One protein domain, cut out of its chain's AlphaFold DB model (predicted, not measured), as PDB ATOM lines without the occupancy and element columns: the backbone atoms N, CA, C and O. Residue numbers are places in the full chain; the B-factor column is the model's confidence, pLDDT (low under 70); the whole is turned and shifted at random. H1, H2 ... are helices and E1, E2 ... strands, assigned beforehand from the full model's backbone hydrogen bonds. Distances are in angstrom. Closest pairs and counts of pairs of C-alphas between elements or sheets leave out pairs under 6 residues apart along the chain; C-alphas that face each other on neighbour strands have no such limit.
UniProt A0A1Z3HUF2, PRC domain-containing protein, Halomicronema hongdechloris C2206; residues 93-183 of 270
ATOM      1  N   THR A  93     -32.472  -4.583  26.734       75.88
ATOM      2  CA  THR A  93     -31.441  -3.682  26.180       75.88
ATOM      3  C   THR A  93     -30.085  -4.345  25.996       75.88
ATOM      4  O   THR A  93     -29.420  -4.071  25.007       75.88
ATOM      5  N   THR A  94     -29.649  -5.183  26.940       79.81
ATOM      6  CA  THR A  94     -28.280  -5.732  26.957       79.81
ATOM      7  C   THR A  94     -28.242  -7.205  27.359       79.81
ATOM      8  O   THR A  94     -27.283  -7.655  27.988       79.81
ATOM      9  N   GLN A  95     -29.317  -7.951  27.109       91.94
ATOM     10  CA  GLN A  95     -29.368  -9.359  27.486       91.94
ATOM     11  C   GLN A  95     -28.357 -10.178  26.685       91.94
ATOM     12  O   GLN A  95     -28.234 -10.017  25.473       91.94
ATOM     13  N   GLU A  96     -27.677 -11.108  27.349       94.88
ATOM     14  CA  GLU A  96     -26.912 -12.143  26.654       94.88
ATOM     15  C   GLU A  96     -27.878 -13.083  25.926       94.88
ATOM     16  O   GLU A  96     -28.931 -13.434  26.468       94.88
ATOM     17  N   VAL A  97     -27.508 -13.537  24.734       94.69
ATOM     18  CA  VAL A  97     -28.271 -14.537  23.982       94.69
ATOM     19  C   VAL A  97     -27.596 -15.889  24.154       94.69
ATOM     20  O   VAL A  97     -26.402 -16.031  23.882       94.69
ATOM     21  N   TRP A  98     -28.363 -16.863  24.627       95.69
ATOM     22  CA  TRP A  98     -27.926 -18.223  24.921       95.69
ATOM     23  C   TRP A  98     -28.777 -19.232  24.154       95.69
ATOM     24  O   TRP A  98     -29.974 -19.010  23.966       95.69
ATOM     25  N   SER A  99     -28.174 -20.341  23.741       95.06
ATOM     26  CA  SER A  99     -28.893 -21.496  23.215       95.06
ATOM     27  C   SER A  99     -29.458 -22.356  24.341       95.06
ATOM     28  O   SER A  99     -28.873 -22.447  25.423       95.06
ATOM     29  N   ASP A 100     -30.553 -23.064  24.073       94.88
ATOM     30  CA  ASP A 100     -31.137 -24.064  24.975       94.88
ATOM     31  C   ASP A 100     -30.243 -25.300  25.203       94.88
ATOM     32  O   ASP A 100     -30.505 -26.090  26.112       94.88
ATOM     33  N   THR A 101     -29.138 -25.413  24.461       93.81
ATOM     34  CA  THR A 101     -28.023 -26.343  24.705       93.81
ATOM     35  C   THR A 101     -26.998 -25.822  25.725       93.81
ATOM     36  O   THR A 101     -26.141 -26.579  26.178       93.81
ATOM     37  N   GLY A 102     -27.116 -24.561  26.159       91.75
ATOM     38  CA  GLY A 102     -26.304 -23.962  27.221       91.75
ATOM     39  C   GLY A 102     -25.093 -23.162  26.741       91.75
ATOM     40  O   GLY A 102     -24.206 -22.874  27.545       91.75
ATOM     41  N   GLU A 103     -25.043 -22.773  25.468       91.81
ATOM     42  CA  GLU A 103     -23.924 -22.031  24.885       91.81
ATOM     43  C   GLU A 103     -24.291 -20.561  24.670       91.81
ATOM     44  O   GLU A 103     -25.402 -20.221  24.265       91.81
ATOM     45  N   ARG A 104     -23.351 -19.648  24.937       92.81
ATOM     46  CA  ARG A 104     -23.551 -18.226  24.644       92.81
ATOM     47  C   ARG A 104     -23.326 -17.976  23.154       92.81
ATOM     48  O   ARG A 104     -22.274 -18.306  22.617       92.81
ATOM     49  N   VAL A 105     -24.304 -17.340  22.521       90.69
ATOM     50  CA  VAL A 105     -24.339 -17.057  21.078       90.69
ATOM     51  C   VAL A 105     -23.936 -15.611  20.789       90.69
ATOM     52  O   VAL A 105     -23.305 -15.325  19.774       90.69
ATOM     53  N   GLY A 106     -24.286 -14.692  21.690       92.38
ATOM     54  CA  GLY A 106     -24.029 -13.268  21.505       92.38
ATOM     55  C   GLY A 106     -24.756 -12.401  22.525       92.38
ATOM     56  O   GLY A 106     -24.934 -12.798  23.682       92.38
ATOM     57  N   HIS A 107     -25.196 -11.219  22.097       93.00
ATOM     58  CA  HIS A 107     -25.967 -10.287  22.919       93.00
ATOM     59  C   HIS A 107     -27.056  -9.580  22.108       93.00
ATOM     60  O   HIS A 107     -26.871  -9.271  20.929       93.00
ATOM     61  N   LEU A 108     -28.195  -9.319  22.749       93.62
ATOM     62  CA  LEU A 108     -29.285  -8.539  22.181       93.62
ATOM     63  C   LEU A 108     -28.794  -7.110  21.927       93.62
ATOM     64  O   LEU A 108     -28.204  -6.491  22.812       93.62
ATOM     65  N   VAL A 109     -29.060  -6.596  20.729       93.06
ATOM     66  CA  VAL A 109     -28.728  -5.219  20.340       93.06
ATOM     67  C   VAL A 109     -29.967  -4.361  20.122       93.06
ATOM     68  O   VAL A 109     -29.920  -3.157  20.362       93.06
ATOM     69  N   ASP A 110     -31.072  -4.956  19.670       94.06
ATOM     70  CA  ASP A 110     -32.325  -4.245  19.418       94.06
ATOM     71  C   ASP A 110     -33.495  -5.226  19.250       94.06
ATOM     72  O   ASP A 110     -33.315  -6.445  19.276       94.06
ATOM     73  N   TYR A 111     -34.699  -4.706  19.038       95.44
ATOM     74  CA  TYR A 111     -35.849  -5.488  18.588       95.44
ATOM     75  C   TYR A 111     -36.825  -4.620  17.792       95.44
ATOM     76  O   TYR A 111     -36.907  -3.406  17.988       95.44
ATOM     77  N   CYS A 112     -37.553  -5.247  16.874       94.81
ATOM     78  CA  CYS A 112     -38.547  -4.599  16.030       94.81
ATOM     79  C   CYS A 112     -39.941  -4.762  16.633       94.81
ATOM     80  O   CYS A 112     -40.298  -5.842  17.098       94.81
ATOM     81  N   ILE A 113     -40.727  -3.692  16.597       95.50
ATOM     82  CA  ILE A 113     -42.051  -3.591  17.206       95.50
ATOM     83  C   ILE A 113     -43.053  -3.233  16.116       95.50
ATOM     84  O   ILE A 113     -42.842  -2.286  15.358       95.50
ATOM     85  N   GLU A 114     -44.154  -3.967  16.053       95.44
ATOM     86  CA  GLU A 114     -45.328  -3.616  15.268       95.44
ATOM     87  C   GLU A 114     -46.089  -2.478  15.965       95.44
ATOM     88  O   GLU A 114     -46.596  -2.645  17.074       95.44
ATOM     89  N   LEU A 115     -46.187  -1.309  15.323       92.50
ATOM     90  CA  LEU A 115     -46.676  -0.087  15.978       92.50
ATOM     91  C   LEU A 115     -48.124  -0.184  16.479       92.50
ATOM     92  O   LEU A 115     -48.461   0.402  17.503       92.50
ATOM     93  N   ASN A 116     -48.973  -0.934  15.777       90.94
ATOM     94  CA  ASN A 116     -50.399  -1.018  16.098       90.94
ATOM     95  C   ASN A 116     -50.678  -1.849  17.354       90.94
ATOM     96  O   ASN A 116     -51.614  -1.563  18.093       90.94
ATOM     97  N   THR A 117     -49.899  -2.906  17.572       91.88
ATOM     98  CA  THR A 117     -50.167  -3.905  18.615       91.88
ATOM     99  C   THR A 117     -49.140  -3.851  19.739       91.88
ATOM    100  O   THR A 117     -49.420  -4.323  20.837       91.88
ATOM    101  N   GLY A 118     -47.954  -3.297  19.479       93.62
ATOM    102  CA  GLY A 118     -46.801  -3.415  20.366       93.62
ATOM    103  C   GLY A 118     -46.132  -4.787  20.282       93.62
ATOM    104  O   GLY A 118     -45.218  -5.055  21.058       93.62
ATOM    105  N   ALA A 119     -46.562  -5.670  19.375       96.50
ATOM    106  CA  ALA A 119     -45.969  -6.991  19.221       96.50
ATOM    107  C   ALA A 119     -44.516  -6.872  18.761       96.50
ATOM    108  O   ALA A 119     -44.200  -6.148  17.814       96.50
ATOM    109  N   ILE A 120     -43.627  -7.614  19.409       96.50
ATOM    110  CA  ILE A 120     -42.252  -7.751  18.955       96.50
ATOM    111  C   ILE A 120     -42.261  -8.699  17.764       96.50
ATOM    112  O   ILE A 120     -42.713  -9.836  17.868       96.50
ATOM    113  N   THR A 121     -41.770  -8.235  16.622       95.50
ATOM    114  CA  THR A 121     -41.737  -9.022  15.384       95.50
ATOM    115  C   THR A 121     -40.396  -9.711  15.184       95.50
ATOM    116  O   THR A 121     -40.361 -10.823  14.658       95.50
ATOM    117  N   LEU A 122     -39.307  -9.085  15.639       94.94
ATOM    118  CA  LEU A 122     -37.941  -9.597  15.541       94.94
ATOM    119  C   LEU A 122     -37.118  -9.174  16.756       94.94
ATOM    120  O   LEU A 122     -37.181  -8.020  17.175       94.94
ATOM    121  N   TYR A 123     -36.282 -10.076  17.255       95.12
ATOM    122  CA  TYR A 123     -35.150  -9.750  18.116       95.12
ATOM    123  C   TYR A 123     -33.888  -9.648  17.266       95.12
ATOM    124  O   TYR A 123     -33.655 -10.500  16.412       95.12
ATOM    125  N   LEU A 124     -33.074  -8.622  17.500       94.12
ATOM    126  CA  LEU A 124     -31.801  -8.427  16.817       94.12
ATOM    127  C   LEU A 124     -30.662  -8.684  17.799       94.12
ATOM    128  O   LEU A 124     -30.614  -8.074  18.870       94.12
ATOM    129  N   PHE A 125     -29.730  -9.558  17.434       92.88
ATOM    130  CA  PHE A 125     -28.564  -9.868  18.260       92.88
ATOM    131  C   PHE A 125     -27.274  -9.800  17.449       92.88
ATOM    132  O   PHE A 125     -27.260 -10.091  16.257       92.88
ATOM    133  N   ALA A 126     -26.184  -9.401  18.098       90.94
ATOM    134  CA  ALA A 126     -24.862  -9.452  17.494       90.94
ATOM    135  C   ALA A 126     -24.269 -10.854  17.677       90.94
ATOM    136  O   ALA A 126     -24.107 -11.312  18.811       90.94
ATOM    137  N   GLY A 127     -23.959 -11.520  16.565       84.69
ATOM    138  CA  GLY A 127     -23.211 -12.773  16.546       84.69
ATOM    139  C   GLY A 127     -21.715 -12.497  16.694       84.69
ATOM    140  O   GLY A 127     -21.163 -11.648  15.993       84.69
ATOM    141  N   GLU A 128     -21.057 -13.203  17.610       77.00
ATOM    142  CA  GLU A 128     -19.650 -12.963  17.982       77.00
ATOM    143  C   GLU A 128     -18.664 -13.907  17.264       77.00
ATOM    144  O   GLU A 128     -17.601 -14.219  17.794       77.00
ATOM    145  N   GLY A 129     -19.002 -14.405  16.068       68.81
ATOM    146  CA  GLY A 129     -18.142 -15.352  15.341       68.81
ATOM    147  C   GLY A 129     -18.193 -16.794  15.870       68.81
ATOM    148  O   GLY A 129     -17.400 -17.641  15.461       68.81
ATOM    149  N   LEU A 130     -19.088 -17.075  16.821       66.19
ATOM    150  CA  LEU A 130     -19.252 -18.386  17.446       66.19
ATOM    151  C   LEU A 130     -20.273 -19.230  16.670       66.19
ATOM    152  O   LEU A 130     -21.235 -18.708  16.113       66.19
ATOM    153  N   ARG A 131     -20.066 -20.554  16.667       71.56
ATOM    154  CA  ARG A 131     -20.979 -21.559  16.084       71.56
ATOM    155  C   ARG A 131     -21.341 -21.326  14.614       71.56
ATOM    156  O   ARG A 131     -22.482 -21.493  14.208       71.56
ATOM    157  N   GLY A 132     -20.347 -20.943  13.814       70.19
ATOM    158  CA  GLY A 132     -20.488 -20.818  12.360       70.19
ATOM    159  C   GLY A 132     -21.156 -19.526  11.887       70.19
ATOM    160  O   GLY A 132     -21.157 -19.267  10.687       70.19
ATOM    161  N   LEU A 133     -21.652 -18.688  12.802       75.81
ATOM    162  CA  LEU A 133     -22.110 -17.344  12.463       75.81
ATOM    163  C   LEU A 133     -20.903 -16.453  12.173       75.81
ATOM    164  O   LEU A 133     -19.949 -16.410  12.948       75.81
ATOM    165  N   THR A 134     -20.953 -15.704  11.075       80.19
ATOM    166  CA  THR A 134     -20.010 -14.608  10.831       80.19
ATOM    167  C   THR A 134     -20.305 -13.447  11.782       80.19
ATOM    168  O   THR A 134     -21.387 -13.350  12.363       80.19
ATOM    169  N   GLU A 135     -19.346 -12.546  11.975       83.25
ATOM    170  CA  GLU A 135     -19.587 -11.343  12.770       83.25
ATOM    171  C   GLU A 135     -20.652 -10.463  12.089       83.25
ATOM    172  O   GLU A 135     -20.487 -10.028  10.948       83.25
ATOM    173  N   GLY A 136     -21.764 -10.201  12.779       86.06
ATOM    174  CA  GLY A 136     -22.909  -9.526  12.171       86.06
ATOM    175  C   GLY A 136     -24.095  -9.367  13.114       86.06
ATOM    176  O   GLY A 136     -24.063  -9.839  14.251       86.06
ATOM    177  N   ILE A 137     -25.137  -8.678  12.642       90.56
ATOM    178  CA  ILE A 137     -26.420  -8.592  13.349       90.56
ATOM    179  C   ILE A 137     -27.384  -9.578  12.706       90.56
ATOM    180  O   ILE A 137     -27.632  -9.503  11.504       90.56
ATOM    181  N   TYR A 138     -27.949 -10.451  13.524       92.38
ATOM    182  CA  TYR A 138     -28.860 -11.510  13.120       92.38
ATOM    183  C   TYR A 138     -30.260 -11.251  13.657       92.38
ATOM    184  O   TYR A 138     -30.426 -10.702  14.751       92.38
ATOM    185  N   ALA A 139     -31.259 -11.648  12.876       92.94
ATOM    186  CA  ALA A 139     -32.660 -11.549  13.230       92.94
ATOM    187  C   ALA A 139     -33.188 -12.891  13.745       92.94
ATOM    188  O   ALA A 139     -32.990 -13.941  13.139       92.94
ATOM    189  N   LEU A 140     -33.912 -12.834  14.859       92.88
ATOM    190  CA  LEU A 140     -34.550 -13.978  15.485       92.88
ATOM    191  C   LEU A 140     -36.047 -13.715  15.656       92.88
ATOM    192  O   LEU A 140     -36.460 -12.720  16.253       92.88
ATOM    193  N   SER A 141     -36.870 -14.650  15.185       93.81
ATOM    194  CA  SER A 141     -38.309 -14.620  15.451       93.81
ATOM    195  C   SER A 141     -38.595 -14.877  16.939       93.81
ATOM    196  O   SER A 141     -37.995 -15.790  17.512       93.81
ATOM    197  N   PRO A 142     -39.582 -14.193  17.553       95.44
ATOM    198  CA  PRO A 142     -40.035 -14.493  18.913       95.44
ATOM    199  C   PRO A 142     -40.362 -15.972  19.149       95.44
ATOM    200  O   PRO A 142     -40.125 -16.493  20.228       95.44
ATOM    201  N   ARG A 143     -40.816 -16.696  18.113       93.75
ATOM    202  CA  ARG A 143     -41.093 -18.142  18.188       93.75
ATOM    203  C   ARG A 143     -39.870 -19.002  18.515       93.75
ATOM    204  O   ARG A 143     -40.040 -20.142  18.932       93.75
ATOM    205  N   GLY A 144     -38.664 -18.496  18.267       92.94
ATOM    206  CA  GLY A 144     -37.421 -19.169  18.627       92.94
ATOM    207  C   GLY A 144     -36.987 -18.917  20.068       92.94
ATOM    208  O   GLY A 144     -36.087 -19.603  20.543       92.94
ATOM    209  N   VAL A 145     -37.606 -17.969  20.776       95.31
ATOM    210  CA  VAL A 145     -37.272 -17.661  22.167       95.31
ATOM    211  C   VAL A 145     -37.940 -18.678  23.091       95.31
ATOM    212  O   VAL A 145     -39.154 -18.847  23.091       95.31
ATOM    213  N   VAL A 146     -37.130 -19.356  23.900       96.00
ATOM    214  CA  VAL A 146     -37.580 -20.311  24.923       96.00
ATOM    215  C   VAL A 146     -37.957 -19.579  26.209       96.00
ATOM    216  O   VAL A 146     -38.944 -19.909  26.859       96.00
ATOM    217  N   SER A 147     -37.151 -18.592  26.602       93.94
ATOM    218  CA  SER A 147     -37.427 -17.722  27.749       93.94
ATOM    219  C   SER A 147     -36.610 -16.439  27.652       93.94
ATOM    220  O   SER A 147     -35.523 -16.431  27.077       93.94
ATOM    221  N   ALA A 148     -37.099 -15.348  28.233       93.25
ATOM    222  CA  ALA A 148     -36.346 -14.103  28.317       93.25
ATOM    223  C   ALA A 148     -36.516 -13.457  29.692       93.25
ATOM    224  O   ALA A 148     -37.630 -13.234  30.167       93.25
ATOM    225  N   GLY A 149     -35.383 -13.163  30.327       90.88
ATOM    226  CA  GLY A 149     -35.299 -12.494  31.618       90.88
ATOM    227  C   GLY A 149     -34.384 -11.275  31.566       90.88
ATOM    228  O   GLY A 149     -33.832 -10.911  30.532       90.88
ATOM    229  N   ARG A 150     -34.166 -10.643  32.724       88.38
ATOM    230  CA  ARG A 150     -33.448  -9.354  32.810       88.38
ATOM    231  C   ARG A 150     -32.010  -9.394  32.289       88.38
ATOM    232  O   ARG A 150     -31.531  -8.380  31.801       88.38
ATOM    233  N   LYS A 151     -31.326 -10.535  32.405       91.25
ATOM    234  CA  LYS A 151     -29.910 -10.687  32.023       91.25
ATOM    235  C   LYS A 151     -29.694 -11.507  30.755       91.25
ATOM    236  O   LYS A 151     -28.652 -11.360  30.127       91.25
ATOM    237  N   ARG A 152     -30.626 -12.401  30.418       94.38
ATOM    238  CA  ARG A 152     -30.426 -13.424  29.387       94.38
ATOM    239  C   ARG A 152     -31.706 -13.706  28.624       94.38
ATOM    240  O   ARG A 152     -32.788 -13.672  29.210       94.38
ATOM    241  N   ILE A 153     -31.538 -14.044  27.357       95.50
ATOM    242  CA  ILE A 153     -32.555 -14.617  26.483       95.50
ATOM    243  C   ILE A 153     -32.067 -16.005  26.085       95.50
ATOM    244  O   ILE A 153     -30.935 -16.155  25.634       95.50
ATOM    245  N   MET A 154     -32.921 -17.001  26.283       96.50
ATOM    246  CA  MET A 154     -32.705 -18.378  25.866       96.50
ATOM    247  C   MET A 154     -33.430 -18.625  24.548       96.50
ATOM    248  O   MET A 154     -34.614 -18.301  24.430       96.50
ATOM    249  N   VAL A 155     -32.742 -19.214  23.579       95.81
ATOM    250  CA  VAL A 155     -33.206 -19.407  22.205       95.81
ATOM    251  C   VAL A 155     -33.001 -20.862  21.801       95.81
ATOM    252  O   VAL A 155     -32.029 -21.484  22.211       95.81
ATOM    253  N   GLN A 156     -33.909 -21.404  20.996       95.44
ATOM    254  CA  GLN A 156     -33.757 -22.742  20.425       95.44
ATOM    255  C   GLN A 156     -32.505 -22.818  19.550       95.44
ATOM    256  O   GLN A 156     -32.343 -22.003  18.641       95.44
ATOM    257  N   ASP A 157     -31.670 -23.831  19.775       92.94
ATOM    258  CA  ASP A 157     -30.429 -24.072  19.032       92.94
ATOM    259  C   ASP A 157     -30.626 -24.031  17.512       92.94
ATOM    260  O   ASP A 157     -30.010 -23.228  16.813       92.94
ATOM    261  N   ALA A 158     -31.609 -24.793  17.027       91.06
ATOM    262  CA  ALA A 158     -31.955 -24.882  15.610       91.06
ATOM    263  C   ALA A 158     -32.370 -23.532  14.997       91.06
ATOM    264  O   ALA A 158     -32.256 -23.327  13.795       91.06
ATOM    265  N   ARG A 159     -32.860 -22.583  15.806       90.44
ATOM    266  CA  ARG A 159     -33.255 -21.245  15.328       90.44
ATOM    267  C   ARG A 159     -32.092 -20.274  15.227       90.44
ATOM    268  O   ARG A 159     -32.243 -19.242  14.585       90.44
ATOM    269  N   ILE A 160     -30.969 -20.583  15.868       87.06
ATOM    270  CA  ILE A 160     -29.734 -19.808  15.749       87.06
ATOM    271  C   ILE A 160     -29.032 -20.153  14.436       87.06
ATOM    272  O   ILE A 160     -28.531 -19.251  13.775       87.06
ATOM    273  N   GLU A 161     -29.035 -21.429  14.042       82.50
ATOM    274  CA  GLU A 161     -28.465 -21.883  12.765       82.50
ATOM    275  C   GLU A 161     -29.212 -21.291  11.560       82.50
ATOM    276  O   GLU A 161     -28.588 -20.859  10.595       82.50
ATOM    277  N   ASP A 162     -30.541 -21.195  11.662       83.00
ATOM    278  CA  ASP A 162     -31.413 -20.597  10.643       83.00
ATOM    279  C   ASP A 162     -31.512 -19.059  10.743       83.00
ATOM    280  O   ASP A 162     -32.328 -18.446  10.046       83.00
ATOM    281  N   ALA A 163     -30.764 -18.411  11.645       83.94
ATOM    282  CA  ALA A 163     -30.923 -16.981  11.889       83.94
ATOM    283  C   ALA A 163     -30.503 -16.162  10.660       83.94
ATOM    284  O   ALA A 163     -29.370 -16.235  10.182       83.94
ATOM    285  N   GLU A 164     -31.420 -15.333  10.168       85.62
ATOM    286  CA  GLU A 164     -31.171 -14.515   8.989       85.62
ATOM    287  C   GLU A 164     -30.236 -13.352   9.329       85.62
ATOM    288  O   GLU A 164     -30.424 -12.630  10.316       85.62
ATOM    289  N   LEU A 165     -29.229 -13.143   8.483       86.00
ATOM    290  CA  LEU A 165     -28.337 -11.999   8.588       86.00
ATOM    291  C   LEU A 165     -29.115 -10.722   8.260       86.00
ATOM    292  O   LEU A 165     -29.526 -10.494   7.126       86.00
ATOM    293  N   PHE A 166     -29.314  -9.881   9.270       84.00
ATOM    294  CA  PHE A 166     -30.068  -8.638   9.144       84.00
ATOM    295  C   PHE A 166     -29.205  -7.515   8.563       84.00
ATOM    296  O   PHE A 166     -29.658  -6.725   7.735       84.00
ATOM    297  N   SER A 167     -27.948  -7.426   9.003       76.88
ATOM    298  CA  SER A 167     -26.969  -6.501   8.434       76.88
ATOM    299  C   SER A 167     -25.541  -6.961   8.699       76.88
ATOM    300  O   SER A 167     -25.185  -7.273   9.840       76.88
ATOM    301  N   GLU A 168     -24.710  -6.896   7.667       56.72
ATOM    302  CA  GLU A 168     -23.261  -7.068   7.760       56.72
ATOM    303  C   GLU A 168     -22.603  -5.797   8.339       56.72
ATOM    304  O   GLU A 168     -22.920  -4.679   7.931       56.72
ATOM    305  N   GLY A 169     -21.671  -5.942   9.293       52.00
ATOM    306  CA  GLY A 169     -20.668  -4.899   9.575       52.00
ATOM    307  C   GLY A 169     -20.985  -3.772  10.580       52.00
ATOM    308  O   GLY A 169     -20.459  -2.671  10.423       52.00
ATOM    309  N   LEU A 170     -21.774  -3.995  11.644       49.47
ATOM    310  CA  LEU A 170     -22.084  -2.958  12.662       49.47
ATOM    311  C   LEU A 170     -21.739  -3.308  14.126       49.47
ATOM    312  O   LEU A 170     -22.041  -2.518  15.026       49.47
ATOM    313  N   SER A 171     -21.049  -4.419  14.385       49.69
ATOM    314  CA  SER A 171     -20.564  -4.785  15.731       49.69
ATOM    315  C   SER A 171     -19.717  -3.675  16.386       49.69
ATOM    316  O   SER A 171     -19.819  -3.432  17.590       49.69
ATOM    317  N   GLN A 172     -18.973  -2.893  15.592       44.06
ATOM    318  CA  GLN A 172     -18.139  -1.786  16.083       44.06
ATOM    319  C   GLN A 172     -18.925  -0.592  16.657       44.06
ATOM    320  O   GLN A 172     -18.401   0.121  17.515       44.06
ATOM    321  N   ARG A 173     -20.183  -0.360  16.246       49.16
ATOM    322  CA  ARG A 173     -21.013   0.729  16.810       49.16
ATOM    323  C   ARG A 173     -21.826   0.288  18.028       49.16
ATOM    324  O   ARG A 173     -22.035   1.103  18.924       49.16
ATOM    325  N   ALA A 174     -22.192  -0.993  18.118       48.91
ATOM    326  CA  ALA A 174     -22.837  -1.560  19.305       48.91
ATOM    327  C   ALA A 174     -21.868  -1.639  20.503       48.91
ATOM    328  O   ALA A 174     -22.225  -1.223  21.605       48.91
ATOM    329  N   ALA A 175     -20.606  -2.032  20.283       47.19
ATOM    330  CA  ALA A 175     -19.569  -2.011  21.324       47.19
ATOM    331  C   ALA A 175     -19.259  -0.584  21.843       47.19
ATOM    332  O   ALA A 175     -18.964  -0.385  23.027       47.19
ATOM    333  N   GLY A 176     -19.391   0.433  20.981       40.31
ATOM    334  CA  GLY A 176     -19.246   1.850  21.344       40.31
ATOM    335  C   GLY A 176     -20.430   2.436  22.130       40.31
ATOM    336  O   GLY A 176     -20.250   3.379  22.898       40.31
ATOM    337  N   ALA A 177     -21.633   1.869  21.989       46.09
ATOM    338  CA  ALA A 177     -22.816   2.270  22.757       46.09
ATOM    339  C   ALA A 177     -22.945   1.490  24.077       46.09
ATOM    340  O   ALA A 177     -23.329   2.065  25.099       46.09
ATOM    341  N   ALA A 178     -22.537   0.214  24.095       47.72
ATOM    342  CA  ALA A 178     -22.448  -0.595  25.310       47.72
ATOM    343  C   ALA A 178     -21.518   0.050  26.353       47.72
ATOM    344  O   ALA A 178     -21.839   0.078  27.538       47.72
ATOM    345  N   SER A 179     -20.419   0.667  25.912       42.53
ATOM    346  CA  SER A 179     -19.492   1.405  26.783       42.53
ATOM    347  C   SER A 179     -20.029   2.766  27.263       42.53
ATOM    348  O   SER A 179     -19.568   3.269  28.291       42.53
ATOM    349  N   PHE A 180     -21.039   3.338  26.596       36.66
ATOM    350  CA  PHE A 180     -21.739   4.543  27.062       36.66
ATOM    351  C   PHE A 180     -22.849   4.213  28.076       36.66
ATOM    352  O   PHE A 180     -23.021   4.943  29.046       36.66
ATOM    353  N   LEU A 181     -23.544   3.080  27.918       46.56
ATOM    354  CA  LEU A 181     -24.588   2.618  28.848       46.56
ATOM    355  C   LEU A 181     -24.018   1.944  30.111       46.56
ATOM    356  O   LEU A 181     -24.597   2.056  31.192       46.56
ATOM    357  N   GLN A 182     -22.850   1.300  30.012       44.12
ATOM    358  CA  GLN A 182     -22.167   0.688  31.159       44.12
ATOM    359  C   GLN A 182     -21.633   1.728  32.162       44.12
ATOM    360  O   GLN A 182     -21.383   1.387  33.319       44.12
ATOM    361  N   LYS A 183     -21.511   3.002  31.759       36.88
ATOM    362  CA  LYS A 183     -21.087   4.097  32.645       36.88
ATOM    363  C   LYS A 183     -22.191   4.623  33.569       36.88
ATOM    364  O   LYS A 183     -21.853   5.150  34.622       36.88
TER     365      LYS A 183
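This is residues 93 to 183 of the 270 residues of the protein "PRC domain-containing protein" of Halomicronema hongdechloris C2206 (UniProt A0A1Z3HUF2). One strongly twisted sheet of seven strands curls partway round but does not close, for its edge strands E5 and E7 stay apart. The short helix H1 sits on one face, beside the strands, and the longer helix H2 crosses over E2, E3 and E4 on the other. The printed part has 91 residues, with two named helices and seven named strands that follow along the chain as E1 E2 E3 E4 E5 E6 H1 E7 H2; the sheet, in the order E5 E6 E1 E2 E3 E4 E7, is mixed, and the class is mixed, helices and strands. It is compact, with a radius of gyration of the C-alphas of 12.6 A and spans of 35 by 31 by 25 A.

Begin with E2, residues 104 to 114, which bends by 60 degrees at residue 107. On one side is its antiparallel neighbour E3, residues 120 to 127, forming a hairpin with it; find N 109 and O 124 at 2.8 A. E4, residues 136 to 140, is the antiparallel neighbour of E3 and forms a hairpin with it, with N 125 and O 138 at 3.0 A, and the edge strand E7, residues 164 to 168, is the antiparallel neighbour of E4, with N 166 and O 137 at 2.8 A. On the other side of E2 is E1, residues 96 to 99, antiparallel, with N 97 and O 106 at 2.9 A. E1 to E4 form a meander, each strand the antiparallel neighbour of the one before. E6, residues 152 to 155, is parallel to E1, with N 153 and O 96 at 2.8 A, and forms a hairpin with E5, residues 145 to 148, with N 146 and O 154 at 2.8 A. H2, residues 171 to 181, is on the sheet at a height of 11.0 A, only just over E2, E3 and E4 with 3 C-alphas on each, and runs across the strands at 77 degrees to E2 on the local plane; its closest C-alphas to E4 are those of Ser 171 and Gly 136, 6.4 A apart. H1, residues 157 to 161, is on the opposite face at a height of 7.6 A, over none of the strands; its closest C-alphas to E1 are those of Asp 157 and Ser 99, 5.1 A apart. H1 has its O i to N i+4 pair within hydrogen-bond range, H2 5 of 7.

Find C-alpha 96 at (-26.912, -12.143, 26.654), where E1 begins. E2 runs 27.8 A from C-alpha 104 to C-alpha 114 at (-45.328, -3.616, 15.268), and E3 runs 19.8 A. E4 spans 12.9 A, E7 10.9 A and H2 15.6 A, ending at C-alpha 181 at (-24.588, 2.618, 28.848).

The C-alphas farthest apart are those of Asn 116 and Gly 132, 36.1 A. The printed part has no cut and no long link; the link from E3 to E4 is short and the others are tight. Mean pLDDT of the printed part is 82.1, but residues 129 to 130 and 168 to 183 are under 70, and H2 has a mean of 45.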